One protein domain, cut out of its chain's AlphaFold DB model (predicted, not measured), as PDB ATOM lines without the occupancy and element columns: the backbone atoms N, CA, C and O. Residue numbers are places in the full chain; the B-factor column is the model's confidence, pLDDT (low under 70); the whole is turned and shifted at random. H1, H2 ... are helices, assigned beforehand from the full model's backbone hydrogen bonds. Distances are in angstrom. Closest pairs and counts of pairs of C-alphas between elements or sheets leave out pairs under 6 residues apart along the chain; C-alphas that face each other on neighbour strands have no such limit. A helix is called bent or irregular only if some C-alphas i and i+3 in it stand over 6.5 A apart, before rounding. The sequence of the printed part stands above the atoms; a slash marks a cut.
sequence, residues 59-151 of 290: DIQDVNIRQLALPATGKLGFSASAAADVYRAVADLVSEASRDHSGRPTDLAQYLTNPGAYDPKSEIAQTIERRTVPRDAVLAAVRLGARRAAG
ATOM      1  N   ASP A  59     259.404 213.598 198.724       65.94
ATOM      2  CA  ASP A  59     260.715 213.288 199.296       65.94
ATOM      3  C   ASP A  59     260.860 213.974 200.668       65.94
ATOM      4  O   ASP A  59     261.314 213.367 201.634       65.94
ATOM      5  N   ILE A  60     260.372 215.215 200.786       69.69
ATOM      6  CA  ILE A  60     260.315 215.963 202.055       69.69
ATOM      7  C   ILE A  60     259.335 215.297 203.031       69.69
ATOM      8  O   ILE A  60     259.636 215.123 204.213       69.69
ATOM      9  N   GLN A  61     258.159 214.905 202.534       71.00
ATOM     10  CA  GLN A  61     257.148 214.220 203.333       71.00
ATOM     11  C   GLN A  61     257.667 212.883 203.876       71.00
ATOM     12  O   GLN A  61     257.512 212.620 205.066       71.00
ATOM     13  N   ASP A  62     258.320 212.069 203.048       70.06
ATOM     14  CA  ASP A  62     258.875 210.779 203.462       70.06
ATOM     15  C   ASP A  62     259.952 210.932 204.538       70.06
ATOM     16  O   ASP A  62     259.969 210.172 205.511       70.06
ATOM     17  N   VAL A  63     260.830 211.931 204.405       77.44
ATOM     18  CA  VAL A  63     261.845 212.231 205.423       77.44
ATOM     19  C   VAL A  63     261.185 212.629 206.740       77.44
ATOM     20  O   VAL A  63     261.524 212.064 207.780       77.44
ATOM     21  N   ASN A  64     260.195 213.523 206.712       77.31
ATOM     22  CA  ASN A  64     259.497 213.951 207.923       77.31
ATOM     23  C   ASN A  64     258.700 212.813 208.575       77.31
ATOM     24  O   ASN A  64     258.686 212.691 209.801       77.31
ATOM     25  N   ILE A  65     258.079 211.937 207.782       76.62
ATOM     26  CA  ILE A  65     257.402 210.747 208.305       76.62
ATOM     27  C   ILE A  65     258.412 209.848 209.022       76.62
ATOM     28  O   ILE A  65     258.172 209.451 210.160       76.62
ATOM     29  N   ARG A  66     259.559 209.555 208.399       75.38
ATOM     30  CA  ARG A  66     260.580 208.664 208.973       75.38
ATOM     31  C   ARG A  66     261.276 209.257 210.196       75.38
ATOM     32  O   ARG A  66     261.547 208.522 211.140       75.38
ATOM     33  N   GLN A  67     261.579 210.553 210.181       84.62
ATOM     34  CA  GLN A  67     262.369 211.203 211.231       84.62
ATOM     35  C   GLN A  67     261.527 211.733 212.394       84.62
ATOM     36  O   GLN A  67     262.019 211.781 213.518       84.62
ATOM     37  N   LEU A  68     260.273 212.125 212.149       85.56
ATOM     38  CA  LEU A  68     259.435 212.784 213.155       85.56
ATOM     39  C   LEU A  68     258.232 211.926 213.537       85.56
ATOM     40  O   LEU A  68     258.062 211.583 214.708       85.56
ATOM     41  N   ALA A  69     257.405 211.556 212.558       82.69
ATOM     42  CA  ALA A  69     256.127 210.914 212.843       82.69
ATOM     43  C   ALA A  69     256.287 209.467 213.317       82.69
ATOM     44  O   ALA A  69     255.683 209.091 214.314       82.69
ATOM     45  N   LEU A  70     257.147 208.679 212.669       78.25
ATOM     46  CA  LEU A  70     257.376 207.273 212.998       78.25
ATOM     47  C   LEU A  70     257.953 207.073 214.420       78.25
ATOM     48  O   LEU A  70     257.430 206.238 215.165       78.25
ATOM     49  N   PRO A  71     258.960 207.850 214.873       81.81
ATOM     50  CA  PRO A  71     259.401 207.793 216.266       81.81
ATOM     51  C   PRO A  71     258.321 208.250 217.253       81.81
ATOM     52  O   PRO A  71     258.205 207.684 218.341       81.81
ATOM     53  N   ALA A  72     257.528 209.265 216.896       80.00
ATOM     54  CA  ALA A  72     256.456 209.769 217.749       80.00
ATOM     55  C   ALA A  72     255.315 208.752 217.909       80.00
ATOM     56  O   ALA A  72     254.851 208.539 219.029       80.00
ATOM     57  N   THR A  73     254.906 208.073 216.831       81.44
ATOM     58  CA  THR A  73     253.902 207.002 216.895       81.44
ATOM     59  C   THR A  73     254.383 205.843 217.754       81.44
ATOM     60  O   THR A  73     253.636 205.392 218.618       81.44
ATOM     61  N   GLY A  74     255.649 205.435 217.605       76.75
ATOM     62  CA  GLY A  74     256.242 204.383 218.433       76.75
ATOM     63  C   GLY A  74     256.256 204.733 219.926       76.75
ATOM     64  O   GLY A  74     255.830 203.928 220.750       76.75
ATOM     65  N   LYS A  75     256.661 205.960 220.288       84.94
ATOM     66  CA  LYS A  75     256.661 206.436 221.689       84.94
ATOM     67  C   LYS A  75     255.266 206.495 222.315       84.94
ATOM     68  O   LYS A  75     255.144 206.398 223.531       84.94
ATOM     69  N   LEU A  76     254.233 206.686 221.499       82.50
ATOM     70  CA  LEU A  76     252.840 206.787 221.936       82.50
ATOM     71  C   LEU A  76     252.076 205.455 221.838       82.50
ATOM     72  O   LEU A  76     250.883 205.427 222.129       82.50
ATOM     73  N   GLY A  77     252.752 204.361 221.465       81.88
ATOM     74  CA  GLY A  77     252.162 203.023 221.390       81.88
ATOM     75  C   GLY A  77     251.277 202.782 220.163       81.88
ATOM     76  O   GLY A  77     250.492 201.837 220.162       81.88
ATOM     77  N   PHE A  78     251.380 203.615 219.125       79.56
ATOM     78  CA  PHE A  78     250.647 203.439 217.870       79.56
ATOM     79  C   PHE A  78     251.454 202.625 216.851       79.56
ATOM     80  O   PHE A  78     252.687 202.636 216.856       79.56
ATOM     81  N   SER A  79     250.750 201.944 215.940       78.31
ATOM     82  CA  SER A  79     251.370 201.195 214.840       78.31
ATOM     83  C   SER A  79     252.242 202.095 213.959       78.31
ATOM     84  O   SER A  79     251.884 203.238 213.672       78.31
ATOM     85  N   ALA A  80     253.349 201.554 213.445       76.12
ATOM     86  CA  ALA A  80     254.187 202.218 212.446       76.12
ATOM     87  C   ALA A  80     253.407 202.598 211.175       76.12
ATOM     88  O   ALA A  80     253.711 203.614 210.548       76.12
ATOM     89  N   SER A  81     252.368 201.829 210.823       73.94
ATOM     90  CA  SER A  81     251.485 202.137 209.691       73.94
ATOM     91  C   SER A  81     250.733 203.461 209.861       73.94
ATOM     92  O   SER A  81     250.351 204.066 208.866       73.94
ATOM     93  N   ALA A  82     250.579 203.954 211.097       78.81
ATOM     94  CA  ALA A  82     249.914 205.219 211.385       78.81
ATOM     95  C   ALA A  82     250.783 206.461 211.160       78.81
ATOM     96  O   ALA A  82     250.264 207.576 211.166       78.81
ATOM     97  N   ALA A  83     252.095 206.307 210.961       76.75
ATOM     98  CA  ALA A  83     253.025 207.434 210.903       76.75
ATOM     99  C   ALA A  83     252.685 208.445 209.793       76.75
ATOM    100  O   ALA A  83     252.804 209.652 210.001       76.75
ATOM    101  N   ALA A  84     252.218 207.973 208.632       75.88
ATOM    102  CA  ALA A  84     251.841 208.845 207.523       75.88
ATOM    103  C   ALA A  84     250.598 209.694 207.841       75.88
ATOM    104  O   ALA A  84     250.601 210.904 207.608       75.88
ATOM    105  N   ASP A  85     249.559 209.084 208.415       79.25
ATOM    106  CA  ASP A  85     248.314 209.780 208.758       79.25
ATOM    107  C   ASP A  85     248.474 210.688 209.979       79.25
ATOM    108  O   ASP A  85     247.886 211.766 210.033       79.25
ATOM    109  N   VAL A  86     249.329 210.299 210.927       84.50
ATOM    110  CA  VAL A  86     249.744 211.147 212.050       84.50
ATOM    111  C   VAL A  86     250.503 212.373 211.563       84.50
ATOM    112  O   VAL A  86     250.197 213.484 211.996       84.50
ATOM    113  N   TYR A  87     251.452 212.198 210.640       86.75
ATOM    114  CA  TYR A  87     252.154 213.327 210.035       86.75
ATOM    115  C   TYR A  87     251.179 214.288 209.354       86.75
ATOM    116  O   TYR A  87     251.251 215.488 209.602       86.75
ATOM    117  N   ARG A  88     250.248 213.768 208.541       82.06
ATOM    118  CA  ARG A  88     249.233 214.594 207.870       82.06
ATOM    119  C   ARG A  88     248.372 215.351 208.874       82.06
ATOM    120  O   ARG A  88     248.296 216.564 208.779       82.06
ATOM    121  N   ALA A  89     247.824 214.678 209.886       78.81
ATOM    122  CA  ALA A  89     246.966 215.323 210.881       78.81
ATOM    123  C   ALA A  89     247.682 216.450 211.652       78.81
ATOM    124  O   ALA A  89     247.084 217.484 211.943       78.81
ATOM    125  N   VAL A  90     248.968 216.274 211.977       84.25
ATOM    126  CA  VAL A  90     249.772 217.326 212.621       84.25
ATOM    127  C   VAL A  90     250.120 218.443 211.634       84.25
ATOM    128  O   VAL A  90     250.063 219.613 212.004       84.25
ATOM    129  N   ALA A  91     250.455 218.111 210.386       82.88
ATOM    130  CA  ALA A  91     250.726 219.100 209.347       82.88
ATOM    131  C   ALA A  91     249.486 219.953 209.034       82.88
ATOM    132  O   ALA A  91     249.620 221.163 208.879       82.88
ATOM    133  N   ASP A  92     248.294 219.354 209.018       79.00
ATOM    134  CA  ASP A  92     247.015 220.049 208.846       79.00
ATOM    135  C   ASP A  92     246.759 221.008 210.014       79.00
ATOM    136  O   ASP A  92     246.444 222.172 209.790       79.00
ATOM    137  N   LEU A  93     246.989 220.568 211.258       79.75
ATOM    138  CA  LEU A  93     246.879 221.421 212.447       79.75
ATOM    139  C   LEU A  93     247.837 222.623 212.390       79.75
ATOM    140  O   LEU A  93     247.451 223.743 212.720       79.75
ATOM    141  N   VAL A  94     249.085 222.400 211.971       80.31
ATOM    142  CA  VAL A  94     250.079 223.472 211.802       80.31
ATOM    143  C   VAL A  94     249.689 224.403 210.657       80.31
ATOM    144  O   VAL A  94     249.827 225.618 210.788       80.31
ATOM    145  N   SER A  95     249.191 223.853 209.550       75.56
ATOM    146  CA  SER A  95     248.688 224.619 208.409       75.56
ATOM    147  C   SER A  95     247.521 225.508 208.829       75.56
ATOM    148  O   SER A  95     247.547 226.698 208.541       75.56
ATOM    149  N   GLU A  96     246.560 224.982 209.589       71.12
ATOM    150  CA  GLU A  96     245.409 225.739 210.091       71.12
ATOM    151  C   GLU A  96     245.831 226.853 211.052       71.12
ATOM    152  O   GLU A  96     245.437 228.001 210.881       71.12
ATOM    153  N   ALA A  97     246.729 226.559 211.997       71.56
ATOM    154  CA  ALA A  97     247.298 227.581 212.875       71.56
ATOM    155  C   ALA A  97     248.122 228.638 212.112       71.56
ATOM    156  O   ALA A  97     248.281 229.760 212.587       71.56
ATOM    157  N   SER A  98     248.645 228.294 210.930       67.06
ATOM    158  CA  SER A  98     249.391 229.208 210.053       67.06
ATOM    159  C   SER A  98     248.489 229.988 209.089       67.06
ATOM    160  O   SER A  98     248.866 231.077 208.648       67.06
ATOM    161  N   ARG A  99     247.304 229.456 208.760       65.88
ATOM    162  CA  ARG A  99     246.250 230.079 207.943       65.88
ATOM    163  C   ARG A  99     245.490 231.099 208.767       65.88
ATOM    164  O   ARG A  99     244.319 230.963 209.108       65.88
ATOM    165  N   ASP A 100     246.179 232.174 209.072       55.06
ATOM    166  CA  ASP A 100     245.534 233.335 209.637       55.06
ATOM    167  C   ASP A 100     244.478 233.857 208.641       55.06
ATOM    168  O   ASP A 100     244.794 234.149 207.485       55.06
ATOM    169  N   HIS A 101     243.231 234.041 209.092       47.28
ATOM    170  CA  HIS A 101     242.152 234.725 208.353       47.28
ATOM    171  C   HIS A 101     242.438 236.241 208.169       47.28
ATOM    172  O   HIS A 101     241.555 237.033 207.831       47.28
ATOM    173  N   SER A 102     243.701 236.640 208.342       46.69
ATOM    174  CA  SER A 102     244.340 237.936 208.078       46.69
ATOM    175  C   SER A 102     244.251 238.449 206.631       46.69
ATOM    176  O   SER A 102     244.842 239.468 206.295       46.69
ATOM    177  N   GLY A 103     243.449 237.816 205.767       42.28
ATOM    178  CA  GLY A 103     242.985 238.453 204.530       42.28
ATOM    179  C   GLY A 103     242.185 239.738 204.788       42.28
ATOM    180  O   GLY A 103     241.922 240.501 203.860       42.28
ATOM    181  N   ARG A 104     241.811 240.016 206.044       45.72
ATOM    182  CA  ARG A 104     241.497 241.381 206.456       45.72
ATOM    183  C   ARG A 104     242.811 242.133 206.649       45.72
ATOM    184  O   ARG A 104     243.550 241.745 207.547       45.72
ATOM    185  N   PRO A 105     243.084 243.195 205.872       44.31
ATOM    186  CA  PRO A 105     244.200 244.079 206.172       44.31
ATOM    187  C   PRO A 105     244.003 244.560 207.606       44.31
ATOM    188  O   PRO A 105     243.064 245.312 207.877       44.31
ATOM    189  N   THR A 106     244.800 244.048 208.541       50.12
ATOM    190  CA  THR A 106     244.691 244.455 209.932       50.12
ATOM    191  C   THR A 106     244.984 245.947 209.982       50.12
ATOM    192  O   THR A 106     246.024 246.424 209.531       50.12
ATOM    193  N   ASP A 107     243.978 246.683 210.437       54.66
ATOM    194  CA  ASP A 107     244.103 247.917 211.193       54.66
ATOM    195  C   ASP A 107     244.856 249.107 210.620       54.66
ATOM    196  O   ASP A 107     245.022 250.081 211.340       54.66
ATOM    197  N   LEU A 108     245.174 249.179 209.326       53.84
ATOM    198  CA  LEU A 108     245.611 250.471 208.775       53.84
ATOM    199  C   LEU A 108     244.499 251.525 208.929       53.84
ATOM    200  O   LEU A 108     244.758 252.655 209.325       53.84
ATOM    201  N   ALA A 109     243.239 251.132 208.721       57.03
ATOM    202  CA  ALA A 109     242.082 251.998 208.950       57.03
ATOM    203  C   ALA A 109     241.833 252.309 210.443       57.03
ATOM    204  O   ALA A 109     241.417 253.419 210.773       57.03
ATOM    205  N   GLN A 110     242.091 251.359 211.347       55.50
ATOM    206  CA  GLN A 110     241.910 251.526 212.798       55.50
ATOM    207  C   GLN A 110     243.040 252.358 213.428       55.50
ATOM    208  O   GLN A 110     242.780 253.246 214.234       55.50
ATOM    209  N   TYR A 111     244.276 252.169 212.969       57.56
ATOM    210  CA  TYR A 111     245.434 253.002 213.287       57.56
ATOM    211  C   TYR A 111     245.253 254.446 212.803       57.56
ATOM    212  O   TYR A 111     245.532 255.384 213.545       57.56
ATOM    213  N   LEU A 112     244.728 254.641 211.585       61.97
ATOM    214  CA  LEU A 112     244.433 255.973 211.044       61.97
ATOM    215  C   LEU A 112     243.307 256.693 211.803       61.97
ATOM    216  O   LEU A 112     243.305 257.921 211.857       61.97
ATOM    217  N   THR A 113     242.352 255.956 212.377       68.56
ATOM    218  CA  THR A 113     241.209 256.538 213.103       68.56
ATOM    219  C   THR A 113     241.458 256.695 214.599       68.56
ATOM    220  O   THR A 113     240.855 257.573 215.213       68.56
ATOM    221  N   ASN A 114     242.353 255.901 215.199       63.88
ATOM    222  CA  ASN A 114     242.707 256.030 216.610       63.88
ATOM    223  C   ASN A 114     244.145 255.541 216.908       63.88
ATOM    224  O   ASN A 114     244.338 254.426 217.404       63.88
ATOM    225  N   PRO A 115     245.172 256.381 216.668       58.84
ATOM    226  CA  PRO A 115     246.581 255.990 216.793       58.84
ATOM    227  C   PRO A 115     246.996 255.545 218.203       58.84
ATOM    228  O   PRO A 115     247.980 254.827 218.356       58.84
ATOM    229  N   GLY A 116     246.267 255.980 219.239       62.91
ATOM    230  CA  GLY A 116     246.557 255.652 220.638       62.91
ATOM    231  C   GLY A 116     245.996 254.310 221.117       62.91
ATOM    232  O   GLY A 116     246.367 253.861 222.197       62.91
ATOM    233  N   ALA A 117     245.107 253.676 220.345       61.91
ATOM    234  CA  ALA A 117     244.497 252.388 220.693       61.91
ATOM    235  C   ALA A 117     245.280 251.180 220.148       61.91
ATOM    236  O   ALA A 117     245.072 250.055 220.598       61.91
ATOM    237  N   TYR A 118     246.180 251.412 219.190       62.59
ATOM    238  CA  TYR A 118     246.969 250.377 218.538       62.59
ATOM    239  C   TYR A 118     248.330 250.217 219.225       62.59
ATOM    240  O   TYR A 118     249.203 251.080 219.120       62.59
ATOM    241  N   ASP A 119     248.511 249.095 219.920       70.56
ATOM    242  CA  ASP A 119     249.805 248.676 220.458       70.56
ATOM    243  C   ASP A 119     250.373 247.508 219.628       70.56
ATOM    244  O   ASP A 119     249.904 246.371 219.764       70.56
ATOM    245  N   PRO A 120     251.424 247.747 218.819       66.12
ATOM    246  CA  PRO A 120     252.058 246.711 218.007       66.12
ATOM    247  C   PRO A 120     252.539 245.506 218.822       66.12
ATOM    248  O   PRO A 120     252.577 244.385 218.321       66.12
ATOM    249  N   LYS A 121     252.924 245.711 220.090       69.19
ATOM    250  CA  LYS A 121     253.393 244.614 220.949       69.19
ATOM    251  C   LYS A 121     252.247 243.688 221.336       69.19
ATOM    252  O   LYS A 121     252.424 242.472 221.299       69.19
ATOM    253  N   SER A 122     251.088 244.250 221.664       69.50
ATOM    254  CA  SER A 122     249.878 243.488 221.968       69.50
ATOM    255  C   SER A 122     249.357 242.729 220.746       69.50
ATOM    256  O   SER A 122     248.977 241.569 220.875       69.50
ATOM    257  N   GLU A 123     249.409 243.315 219.548       69.81
ATOM    258  CA  GLU A 123     248.994 242.623 218.321       69.81
ATOM    259  C   GLU A 123     249.942 241.469 217.961       69.81
ATOM    260  O   GLU A 123     249.489 240.365 217.648       69.81
ATOM    261  N   ILE A 124     251.259 241.679 218.069       70.31
ATOM    262  CA  ILE A 124     252.246 240.608 217.874       70.31
ATOM    263  C   ILE A 124     252.030 239.499 218.907       70.31
ATOM    264  O   ILE A 124     252.022 238.327 218.537       70.31
ATOM    265  N   ALA A 125     251.805 239.840 220.180       71.12
ATOM    266  CA  ALA A 125     251.534 238.859 221.230       71.12
ATOM    267  C   ALA A 125     250.261 238.046 220.946       71.12
ATOM    268  O   ALA A 125     250.303 236.820 221.006       71.12
ATOM    269  N   GLN A 126     249.165 238.697 220.541       68.00
ATOM    270  CA  GLN A 126     247.933 238.011 220.140       68.00
ATOM    271  C   GLN A 126     248.114 237.169 218.873       68.00
ATOM    272  O   GLN A 126     247.470 236.136 218.712       68.00
ATOM    273  N   THR A 127     248.959 237.601 217.939       68.62
ATOM    274  CA  THR A 127     249.283 236.829 216.731       68.62
ATOM    275  C   THR A 127     250.077 235.580 217.095       68.62
ATOM    276  O   THR A 127     249.765 234.492 216.622       68.62
ATOM    277  N   ILE A 128     251.066 235.711 217.982       72.31
ATOM    278  CA  ILE A 128     251.824 234.580 218.519       72.31
ATOM    279  C   ILE A 128     250.882 233.623 219.248       72.31
ATOM    280  O   ILE A 128     250.915 232.431 218.971       72.31
ATOM    281  N   GLU A 129     250.021 234.122 220.133       72.94
ATOM    282  CA  GLU A 129     249.066 233.302 220.878       72.94
ATOM    283  C   GLU A 129     248.116 232.542 219.940       72.94
ATOM    284  O   GLU A 129     247.983 231.327 220.062       72.94
ATOM    285  N   ARG A 130     247.547 233.217 218.930       67.69
ATOM    286  CA  ARG A 130     246.661 232.601 217.924       67.69
ATOM    287  C   ARG A 130     247.349 231.546 217.057       67.69
ATOM    288  O   ARG A 130     246.710 230.575 216.668       67.69
ATOM    289  N   ARG A 131     248.637 231.726 216.755       69.88
ATOM    290  CA  ARG A 131     249.431 230.787 215.939       69.88
ATOM    291  C   ARG A 131     250.120 229.707 216.772       69.88
ATOM    292  O   ARG A 131     250.712 228.779 216.219       69.88
ATOM    293  N   THR A 132     250.073 229.816 218.097       77.81
ATOM    294  CA  THR A 132     250.676 228.832 218.993       77.81
ATOM    295  C   THR A 132     249.782 227.605 219.055       77.81
ATOM    296  O   THR A 132     248.678 227.641 219.590       77.81
ATOM    297  N   VAL A 133     250.281 226.482 218.543       78.12
ATOM    298  CA  VAL A 133     249.598 225.194 218.661       78.12
ATOM    299  C   VAL A 133     249.884 224.601 220.047       78.12
ATOM    300  O   VAL A 133     251.035 224.254 220.333       78.12
ATOM    301  N   PRO A 134     248.877 224.446 220.926       80.19
ATOM    302  CA  PRO A 134     249.099 223.884 222.250       80.19
ATOM    303  C   PRO A 134     249.402 222.387 222.161       80.19
ATOM    304  O   PRO A 134     248.891 221.667 221.297       80.19
ATOM    305  N   ARG A 135     250.192 221.884 223.115       79.88
ATOM    306  CA  ARG A 135     250.592 220.467 223.185       79.88
ATOM    307  C   ARG A 135     249.402 219.507 223.113       79.88
ATOM    308  O   ARG A 135     249.490 218.480 222.446       79.88
ATOM    309  N   ASP A 136     248.294 219.843 223.764       76.44
ATOM    310  CA  ASP A 136     247.101 218.994 223.779       76.44
ATOM    311  C   ASP A 136     246.423 218.908 222.407       76.44
ATOM    312  O   ASP A 136     245.924 217.842 222.044       76.44
ATOM    313  N   ALA A 137     246.473 219.979 221.605       71.69
ATOM    314  CA  ALA A 137     245.999 219.951 220.223       71.69
ATOM    315  C   ALA A 137     246.886 219.050 219.354       71.69
ATOM    316  O   ALA A 137     246.367 218.248 218.579       71.69
ATOM    317  N   VAL A 138     248.211 219.092 219.547       79.31
ATOM    318  CA  VAL A 138     249.140 218.174 218.862       79.31
ATOM    319  C   VAL A 138     248.836 216.723 219.234       79.31
ATOM    320  O   VAL A 138     248.717 215.871 218.358       79.31
ATOM    321  N   LEU A 139     248.652 216.420 220.523       78.94
ATOM    322  CA  LEU A 139     248.309 215.067 220.976       78.94
ATOM    323  C   LEU A 139     246.953 214.595 220.434       78.94
ATOM    324  O   LEU A 139     246.800 213.417 220.105       78.94
ATOM    325  N   ALA A 140     245.973 215.494 220.325       71.19
ATOM    326  CA  ALA A 140     244.686 215.196 219.707       71.19
ATOM    327  C   ALA A 140     244.835 214.878 218.211       71.19
ATOM    328  O   ALA A 140     244.293 213.870 217.759       71.19
ATOM    329  N   ALA A 141     245.626 215.659 217.469       73.88
ATOM    330  CA  ALA A 141     245.920 215.407 216.059       73.88
ATOM    331  C   ALA A 141     246.668 214.079 215.846       73.88
ATOM    332  O   ALA A 141     246.342 213.322 214.933       73.88
ATOM    333  N   VAL A 142     247.607 213.728 216.727       80.88
ATOM    334  CA  VAL A 142     248.286 212.423 216.669       80.88
ATOM    335  C   VAL A 142     247.297 211.274 216.888       80.88
ATOM    336  O   VAL A 142     247.295 210.305 216.133       80.88
ATOM    337  N   ARG A 143     246.408 211.375 217.882       77.94
ATOM    338  CA  ARG A 143     245.364 210.358 218.109       77.94
ATOM    339  C   ARG A 143     244.402 210.254 216.928       77.94
ATOM    340  O   ARG A 143     243.992 209.152 216.581       77.94
ATOM    341  N   LEU A 144     244.062 211.385 216.313       71.75
ATOM    342  CA  LEU A 144     243.231 211.448 215.115       71.75
ATOM    343  C   LEU A 144     243.878 210.696 213.950       71.75
ATOM    344  O   LEU A 144     243.241 209.828 213.359       71.75
ATOM    345  N   GLY A 145     245.150 210.979 213.658       71.06
ATOM    346  CA  GLY A 145     245.904 210.281 212.616       71.06
ATOM    347  C   GLY A 145     246.024 208.779 212.880       71.06
ATOM    348  O   GLY A 145     245.852 207.978 211.966       71.06
ATOM    349  N   ALA A 146     246.220 208.378 214.139       75.00
ATOM    350  CA  ALA A 146     246.259 206.966 214.515       75.00
ATOM    351  C   ALA A 146     244.918 206.244 214.301       75.00
ATOM    352  O   ALA A 146     244.910 205.114 213.820       75.00
ATOM    353  N   ARG A 147     243.790 206.902 214.603       67.56
ATOM    354  CA  ARG A 147     242.446 206.369 214.322       67.56
ATOM    355  C   ARG A 147     242.178 206.244 212.822       67.56
ATOM    356  O   ARG A 147     241.713 205.198 212.388       67.56
ATOM    357  N   ARG A 148     242.560 207.256 212.026       67.50
ATOM    358  CA  ARG A 148     242.482 207.198 210.549       67.50
ATOM    359  C   ARG A 148     243.204 205.967 210.004       67.50
ATOM    360  O   ARG A 148     242.639 205.228 209.206       67.50
ATOM    361  N   ALA A 149     244.416 205.713 210.490       66.75
ATOM    362  CA  ALA A 149     245.222 204.571 210.070       66.75
ATOM    363  C   ALA A 149     244.655 203.210 210.509       66.75
ATOM    364  O   ALA A 149     244.939 202.196 209.873       66.75
ATOM    365  N   ALA A 150     243.866 203.174 211.586       63.62
ATOM    366  CA  ALA A 150     243.161 201.977 212.038       63.62
ATOM    367  C   ALA A 150     241.893 201.679 211.212       63.62
ATOM    368  O   ALA A 150     241.273 200.640 211.415       63.62
ATOM    369  N   GLY A 151     241.515 202.565 210.281       54.56
ATOM    370  CA  GLY A 151     240.254 202.464 209.550       54.56
ATOM    371  C   GLY A 151     239.036 202.809 210.407       54.56
ATOM    372  O   GLY A 151     237.912 202.553 209.980       54.56
TER     373      GLY A 151
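Overview. This is residues 59 to 151 of the 290 residues of an uncharacterized protein of Micromonospora chalcea (UniProt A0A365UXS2). A long, narrow arm of chain reaches out from a helical head: H2 leads away from the head, the short H3 lies near the far tip, and H4 comes back toward the end of H2. In the head, H5 packs on H2 and H1 crosses H2 near its first residues. The printed part has 93 residues with five named helices, H1 to H5 in chain order, and no named strand; the class is all helix. The whole is only just loose, close to extended, with a radius of gyration of the C-alphas of 18.5 A and spans of 56 by 25 by 23 A.

Along the chain. H2, the longest helix, is residues 80 to 98, 27.5 A, from C-alpha 80 at (254.187, 202.218, 212.446); it is irregular, with C-alphas 81 and 84 7.1 A apart. H1 is residues 59 to 75, 23.8 A, with a kink of 28 degrees near residue 67; it is only just irregular, with C-alphas 67 and 70 6.6 A apart. H5 is residues 135 to 149, 21.3 A, ending at (245.222, 204.571, 210.070). H4 is residues 120 to 131, 16.3 A. H3 is residues 108 to 113, 8.7 A.

Arrangement. H2 is the hub, touching three helices. H5 touches it at a steep tilt of 45 degrees, opposite ways; the closest C-alphas, of Val 86 and Gly 145, are 4.0 A apart. H1 touches residues 80 to 87 of H2, only just about perpendicular at 71 degrees, closest at C-alphas 70 and 83, 4.8 A. H4 and H2 only just touch, only at their ends, with 3 pairs of C-alphas within 8 A; those of Ala 97 and Arg 131 are closest, 4.9 A. H3 touches no helix. Every O i to N i+4 pair is within hydrogen-bond range in H3, H4 and H5, against 11 of 13 in H1 and 13 of 15 in H2.

Size, cuts and confidence. The C-alphas farthest apart, of Ser 79 and Thr 113, are 56.3 A apart. Residues 112 to 117 stand free. The printed part has no cut and no long link. Mean pLDDT of the printed part is 71.1; 36 residues are under 70, among them 98 to 118.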